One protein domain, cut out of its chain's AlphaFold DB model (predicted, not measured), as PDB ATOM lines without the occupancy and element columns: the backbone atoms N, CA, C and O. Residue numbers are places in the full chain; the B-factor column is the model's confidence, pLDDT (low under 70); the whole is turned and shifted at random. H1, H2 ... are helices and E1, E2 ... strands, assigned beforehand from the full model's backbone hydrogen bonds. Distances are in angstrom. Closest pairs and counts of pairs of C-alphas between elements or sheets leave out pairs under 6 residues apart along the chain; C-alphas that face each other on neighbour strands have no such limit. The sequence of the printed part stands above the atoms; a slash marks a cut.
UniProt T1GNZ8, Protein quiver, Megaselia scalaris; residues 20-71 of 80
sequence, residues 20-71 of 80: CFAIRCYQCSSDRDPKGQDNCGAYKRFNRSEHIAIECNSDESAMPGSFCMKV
ATOM      1  N   CYS A  20     172.443 101.317  -3.616       70.12
ATOM      2  CA  CYS A  20     172.162 102.273  -4.682       70.12
ATOM      3  C   CYS A  20     171.928 103.667  -4.081       70.12
ATOM      4  O   CYS A  20     170.955 103.894  -3.359       70.12
ATOM      5  N   PHE A  21     172.798 104.621  -4.410       67.19
ATOM      6  CA  PHE A  21     172.554 106.034  -4.136       67.19
ATOM      7  C   PHE A  21     171.622 106.597  -5.213       67.19
ATOM      8  O   PHE A  21     172.056 106.909  -6.317       67.19
ATOM      9  N   ALA A  22     170.332 106.707  -4.895       69.06
ATOM     10  CA  ALA A  22     169.365 107.409  -5.734       69.06
ATOM     11  C   ALA A  22     169.277 108.891  -5.335       69.06
ATOM     12  O   ALA A  22     169.297 109.225  -4.146       69.06
ATOM     13  N   ILE A  23     169.153 109.774  -6.330       76.81
ATOM     14  CA  ILE A  23     168.802 111.182  -6.110       76.81
ATOM     15  C   ILE A  23     167.345 111.212  -5.636       76.81
ATOM     16  O   ILE A  23     166.481 110.612  -6.267       76.81
ATOM     17  N   ARG A  24     167.079 111.875  -4.507       80.81
ATOM     18  CA  ARG A  24     165.726 112.052  -3.961       80.81
ATOM     19  C   ARG A  24     165.357 113.525  -3.997       80.81
ATOM     20  O   ARG A  24     166.127 114.341  -3.488       80.81
ATOM     21  N   CYS A  25     164.191 113.830  -4.550       84.06
ATOM     22  CA  CYS A  25     163.622 115.169  -4.561       84.06
ATOM     23  C   CYS A  25     162.511 115.280  -3.518       84.06
ATOM     24  O   CYS A  25     161.874 114.290  -3.162       84.06
ATOM     25  N   TYR A  26     162.321 116.487  -2.996       85.81
ATOM     26  CA  TYR A  26     161.325 116.776  -1.975       85.81
ATOM     27  C   TYR A  26     160.600 118.062  -2.348       85.81
ATOM     28  O   TYR A  26     161.237 119.016  -2.796       85.81
ATOM     29  N   GLN A  27     159.285 118.091  -2.152       80.38
ATOM     30  CA  GLN A  27     158.500 119.301  -2.360       80.38
ATOM     31  C   GLN A  27     158.671 120.236  -1.158       80.38
ATOM     32  O   GLN A  27     158.443 119.838  -0.014       80.38
ATOM     33  N   CYS A  28     159.027 121.490  -1.418       80.81
ATOM     34  CA  CYS A  28     158.999 122.565  -0.433       80.81
ATOM     35  C   CYS A  28     158.537 123.867  -1.113       80.81
ATOM     36  O   CYS A  28     158.695 124.025  -2.328       80.81
ATOM     37  N   SER A  29     157.946 124.781  -0.341       77.00
ATOM     38  CA  SER A  29     157.478 126.084  -0.824       77.00
ATOM     39  C   SER A  29     157.985 127.167   0.116       77.00
ATOM     40  O   SER A  29     157.657 127.140   1.297       77.00
ATOM     41  N   SER A  30     158.793 128.097  -0.396       77.12
ATOM     42  CA  SER A  30     159.391 129.184   0.394       77.12
ATOM     43  C   SER A  30     158.579 130.483   0.345       77.12
ATOM     44  O   SER A  30     158.956 131.480   0.954       77.12
ATOM     45  N   ASP A  31     157.488 130.512  -0.423       70.00
ATOM     46  CA  ASP A  31     156.644 131.690  -0.657       70.00
ATOM     47  C   ASP A  31     155.880 132.147   0.597       70.00
ATOM     48  O   ASP A  31     155.485 133.311   0.691       70.00
ATOM     49  N   ARG A  32     155.684 131.249   1.570       67.81
ATOM     50  CA  ARG A  32     154.939 131.516   2.813       67.81
ATOM     51  C   ARG A  32     155.710 131.193   4.081       67.81
ATOM     52  O   ARG A  32     155.088 131.012   5.128       67.81
ATOM     53  N   ASP A  33     157.035 131.136   4.010       76.50
ATOM     54  CA  ASP A  33     157.837 130.834   5.190       76.50
ATOM     55  C   ASP A  33     157.604 131.898   6.282       76.50
ATOM     56  O   ASP A  33     157.813 133.097   6.050       76.50
ATOM     57  N   PRO A  34     157.135 131.497   7.484       79.25
ATOM     58  CA  PRO A  34     156.997 132.412   8.607       79.25
ATOM     59  C   PRO A  34     158.336 133.077   8.919       79.25
ATOM     60  O   PRO A  34     159.391 132.457   8.790       79.25
ATOM     61  N   LYS A  35     158.318 134.325   9.403       78.69
ATOM     62  CA  LYS A  35     159.553 135.010   9.817       78.69
ATOM     63  C   LYS A  35     160.348 134.136  10.799       78.69
ATOM     64  O   LYS A  35     159.885 133.865  11.903       78.69
ATOM     65  N   GLY A  36     161.556 133.737  10.395       79.69
ATOM     66  CA  GLY A  36     162.472 132.915  11.195       79.69
ATOM     67  C   GLY A  36     162.396 131.403  10.943       79.69
ATOM     68  O   GLY A  36     163.209 130.667  11.510       79.69
ATOM     69  N   GLN A  37     161.475 130.938  10.096       81.19
ATOM     70  CA  GLN A  37     161.464 129.573   9.573       81.19
ATOM     71  C   GLN A  37     162.154 129.513   8.211       81.19
ATOM     72  O   GLN A  37     162.191 130.492   7.471       81.19
ATOM     73  N   ASP A  38     162.747 128.359   7.935       81.06
ATOM     74  CA  ASP A  38     163.445 128.060   6.692       81.06
ATOM     75  C   ASP A  38     163.029 126.653   6.272       81.06
ATOM     76  O   ASP A  38     163.718 125.672   6.558       81.06
ATOM     77  N   ASN A  39     161.841 126.560   5.680       80.56
ATOM     78  CA  ASN A  39     161.228 125.275   5.360       80.56
ATOM     79  C   ASN A  39     161.876 124.642   4.124       80.56
ATOM     80  O   ASN A  39     161.734 123.453   3.894       80.56
ATOM     81  N   CYS A  40     162.603 125.413   3.317       81.31
ATOM     82  CA  CYS A  40     163.305 124.898   2.142       81.31
ATOM     83  C   CYS A  40     164.816 124.705   2.354       81.31
ATOM     84  O   CYS A  40     165.498 124.228   1.448       81.31
ATOM     85  N   GLY A  41     165.356 125.021   3.533       80.88
ATOM     86  CA  GLY A  41     166.781 124.848   3.830       80.88
ATOM     87  C   GLY A  41     167.701 125.803   3.059       80.88
ATOM     88  O   GLY A  41     168.800 125.417   2.658       80.88
ATOM     89  N   ALA A  42     167.256 127.038   2.818       80.44
ATOM     90  CA  ALA A  42     168.042 128.090   2.179       80.44
ATOM     91  C   ALA A  42     169.157 128.633   3.094       80.44
ATOM     92  O   ALA A  42     170.231 129.005   2.619       80.44
ATOM     93  N   TYR A  43     168.917 128.663   4.407       80.19
ATOM     94  CA  TYR A  43     169.826 129.191   5.432       80.19
ATOM     95  C   TYR A  43     170.298 128.114   6.425       80.19
ATOM     96  O   TYR A  43     171.340 128.266   7.065       80.19
ATOM     97  N   LYS A  44     169.542 127.023   6.572       82.88
ATOM     98  CA  LYS A  44     169.809 125.872   7.444       82.88
ATOM     99  C   LYS A  44     169.815 124.580   6.629       82.88
ATOM    100  O   LYS A  44     169.451 124.543   5.463       82.88
ATOM    101  N   ARG A  45     170.250 123.475   7.244       80.81
ATOM    102  CA  ARG A  45     170.204 122.164   6.580       80.81
ATOM    103  C   ARG A  45     168.753 121.736   6.352       80.81
ATOM    104  O   ARG A  45     167.991 121.666   7.308       80.81
ATOM    105  N   PHE A  46     168.438 121.382   5.110       83.81
ATOM    106  CA  PHE A  46     167.135 120.856   4.708       83.81
ATOM    107  C   PHE A  46     166.759 119.587   5.488       83.81
ATOM    108  O   PHE A  46     167.531 118.614   5.518       83.81
ATOM    109  N   ASN A  47     165.573 119.583   6.102       83.12
ATOM    110  CA  ASN A  47     165.112 118.462   6.910       83.12
ATOM    111  C   ASN A  47     164.276 117.465   6.094       83.12
ATOM    112  O   ASN A  47     163.068 117.592   5.946       83.12
ATOM    113  N   ARG A  48     164.918 116.393   5.625       83.31
ATOM    114  CA  ARG A  48     164.289 115.362   4.777       83.31
ATOM    115  C   ARG A  48     163.081 114.645   5.400       83.31
ATOM    116  O   ARG A  48     162.359 113.993   4.658       83.31
ATOM    117  N   SER A  49     162.874 114.705   6.719       83.25
ATOM    118  CA  SER A  49     161.706 114.086   7.370       83.25
ATOM    119  C   SER A  49     160.473 114.987   7.425       83.25
ATOM    120  O   SER A  49     159.389 114.495   7.714       83.25
ATOM    121  N   GLU A  50     160.629 116.287   7.177       82.19
ATOM    122  CA  GLU A  50     159.543 117.276   7.258       82.19
ATOM    123  C   GLU A  50     158.908 117.569   5.890       82.19
ATOM    124  O   GLU A  50     157.935 118.316   5.802       82.19
ATOM    125  N   HIS A  51     159.425 116.955   4.821       82.38
ATOM    126  CA  HIS A  51     159.001 117.209   3.446       82.38
ATOM    127  C   HIS A  51     158.629 115.925   2.716       82.38
ATOM    128  O   HIS A  51     159.195 114.855   2.946       82.38
ATOM    129  N   ILE A  52     157.673 116.050   1.801       83.62
ATOM    130  CA  ILE A  52     157.159 114.936   1.010       83.62
ATOM    131  C   ILE A  52     158.164 114.628  -0.099       83.62
ATOM    132  O   ILE A  52     158.567 115.528  -0.837       83.62
ATOM    133  N   ALA A  53     158.573 113.364  -0.204       84.31
ATOM    134  CA  ALA A  53     159.400 112.898  -1.309       84.31
ATOM    135  C   ALA A  53     158.577 112.867  -2.604       84.31
ATOM    136  O   ALA A  53     157.481 112.310  -2.618       84.31
ATOM    137  N   ILE A  54     159.129 113.436  -3.673       83.56
ATOM    138  CA  ILE A  54     158.516 113.489  -5.006       83.56
ATOM    139  C   ILE A  54     159.483 112.957  -6.064       83.56
ATOM    140  O   ILE A  54     160.700 112.898  -5.849       83.56
ATOM    141  N   GLU A  55     158.944 112.600  -7.228       81.44
ATOM    142  CA  GLU A  55     159.753 112.228  -8.385       81.44
ATOM    143  C   GLU A  55     160.400 113.474  -9.004       81.44
ATOM    144  O   GLU A  55     159.732 114.476  -9.261       81.44
ATOM    145  N   CYS A  56     161.706 113.413  -9.270       78.62
ATOM    146  CA  CYS A  56     162.501 114.576  -9.668       78.62
ATOM    147  C   CYS A  56     162.165 115.134 -11.057       78.62
ATOM    148  O   CYS A  56     162.525 116.271 -11.339       78.62
ATOM    149  N   ASN A  57     161.544 114.335 -11.929       78.88
ATOM    150  CA  ASN A  57     161.186 114.723 -13.299       78.88
ATOM    151  C   ASN A  57     159.668 114.743 -13.530       78.88
ATOM    152  O   ASN A  57     159.214 114.686 -14.670       78.88
ATOM    153  N   SER A  58     158.884 114.745 -12.454       78.56
ATOM    154  CA  SER A  58     157.426 114.830 -12.533       78.56
ATOM    155  C   SER A  58     156.966 116.276 -12.716       78.56
ATOM    156  O   SER A  58     157.685 117.216 -12.372       78.56
ATOM    157  N   ASP A  59     155.733 116.469 -13.173       72.69
ATOM    158  CA  ASP A  59     155.112 117.800 -13.221       72.69
ATOM    159  C   ASP A  59     155.029 118.454 -11.824       72.69
ATOM    160  O   ASP A  59     155.072 119.675 -11.694       72.69
ATOM    161  N   GLU A  60     155.007 117.639 -10.763       67.62
ATOM    162  CA  GLU A  60     155.021 118.047  -9.349       67.62
ATOM    163  C   GLU A  60     156.330 118.772  -8.980       67.62
ATOM    164  O   GLU A  60     156.342 119.693  -8.159       67.62
ATOM    165  N   SER A  61     157.439 118.401  -9.634       61.38
ATOM    166  CA  SER A  61     158.740 119.074  -9.503       61.38
ATOM    167  C   SER A  61     158.821 120.401 -10.272       61.38
ATOM    168  O   SER A  61     159.655 121.248  -9.955       61.38
ATOM    169  N   ALA A  62     157.935 120.604 -11.252       64.69
ATOM    170  CA  ALA A  62     157.865 121.793 -12.100       64.69
ATOM    171  C   ALA A  62     156.784 122.791 -11.646       64.69
ATOM    172  O   ALA A  62     156.407 123.686 -12.408       64.69
ATOM    173  N   MET A  63     156.273 122.657 -10.415       60.12
ATOM    174  CA  MET A  63     155.210 123.525  -9.923       60.12
ATOM    175  C   MET A  63     155.707 124.986  -9.835       60.12
ATOM    176  O   MET A  63     156.706 125.274  -9.166       60.12
ATOM    177  N   PRO A  64     155.051 125.945 -10.514       48.91
ATOM    178  CA  PRO A  64     155.472 127.342 -10.486       48.91
ATOM    179  C   PRO A  64     155.343 127.886  -9.057       48.91
ATOM    180  O   PRO A  64     154.249 127.934  -8.502       48.91
ATOM    181  N   GLY A  65     156.473 128.268  -8.457       51.75
ATOM    182  CA  GLY A  65     156.563 128.694  -7.053       51.75
ATOM    183  C   GLY A  65     157.387 127.766  -6.150       51.75
ATOM    184  O   GLY A  65     157.807 128.205  -5.083       51.75
ATOM    185  N   SER A  66     157.706 126.537  -6.578       50.38
ATOM    186  CA  SER A  66     158.670 125.672  -5.884       50.38
ATOM    187  C   SER A  66     160.064 125.818  -6.495       50.38
ATOM    188  O   SER A  66     160.293 125.467  -7.652       50.38
ATOM    189  N   PHE A  67     161.016 126.350  -5.728       48.56
ATOM    190  CA  PHE A  67     162.416 126.386  -6.146       48.56
ATOM    191  C   PHE A  67     162.990 124.965  -6.117       48.56
ATOM    192  O   PHE A  67     163.193 124.387  -5.051       48.56
ATOM    193  N   CYS A  68     163.300 124.399  -7.283       49.00
ATOM    194  CA  CYS A  68     164.068 123.160  -7.363       49.00
ATOM    195  C   CYS A  68     165.527 123.450  -6.962       49.00
ATOM    196  O   CYS A  68     166.335 123.914  -7.771       49.00
ATOM    197  N   MET A  69     165.882 123.211  -5.696       47.88
ATOM    198  CA  MET A  69     167.250 123.399  -5.209       47.88
ATOM    199  C   MET A  69     168.158 122.267  -5.705       47.88
ATOM    200  O   MET A  69     168.295 121.215  -5.083       47.88
ATOM    201  N   LYS A  70     168.827 122.487  -6.840       45.84
ATOM    202  CA  LYS A  70     169.952 121.652  -7.273       45.84
ATOM    203  C   LYS A  70     171.164 121.981  -6.400       45.84
ATOM    204  O   LYS A  70     171.810 123.007  -6.596       45.84
ATOM    205  N   VAL A  71     171.495 121.111  -5.447       55.06
ATOM    206  CA  VAL A  71     172.742 121.223  -4.673       55.06
ATOM    207  C   VAL A  71     173.923 120.986  -5.619       55.06
ATOM    208  O   VAL A  71     174.264 119.850  -5.943       55.06
TER     209      VAL A  71
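This is residues 20 to 71 of the 80 residues of the protein "Protein quiver" of Megaselia scalaris (UniProt T1GNZ8). This domain has little regular structure: a small antiparallel hairpin of two short strands, E1 and E2, with a long loop, residues 28 to 51, between them, and a short helix, H1, after E2. Residues 32 to 37 of the loop stick out. The printed part has 52 residues, of which 10 are in named elements, in the order E1, E2, H1, a mixed class. It is compact, with a radius of gyration of the C-alphas of 11.3 A and spans of 36 by 25 by 17 A.

E1, residues 25 to 27, and E2, residues 52 to 54, form a hairpin, antiparallel at 126 degrees; N 27 and O 52, 3.0 A apart, are within hydrogen-bond range. The closest C-alphas of E1 and H1, residues 59 to 62, are those of Gln 27 and Ser 61, 7.2 A apart. H1 is too short for an O i to N i+4 pair; its one O i to N i+3 pair is within range.

E1, 6.9 A long, begins at C-alpha 25 (163.622, 115.169, -4.561). E2 is 6.3 A long. H1, 5.0 A long, ends at C-alpha 62 (157.865, 121.793, -12.100).

The C-alphas farthest apart, of Cys 20 and Lys 35, are 38.0 A apart. The printed part has no cut. E1 to E2 is a long link, E2 to H1 a tight one. In this predicted model pLDDT is under 70 at residues 21 to 22, 32 and 60 to 71.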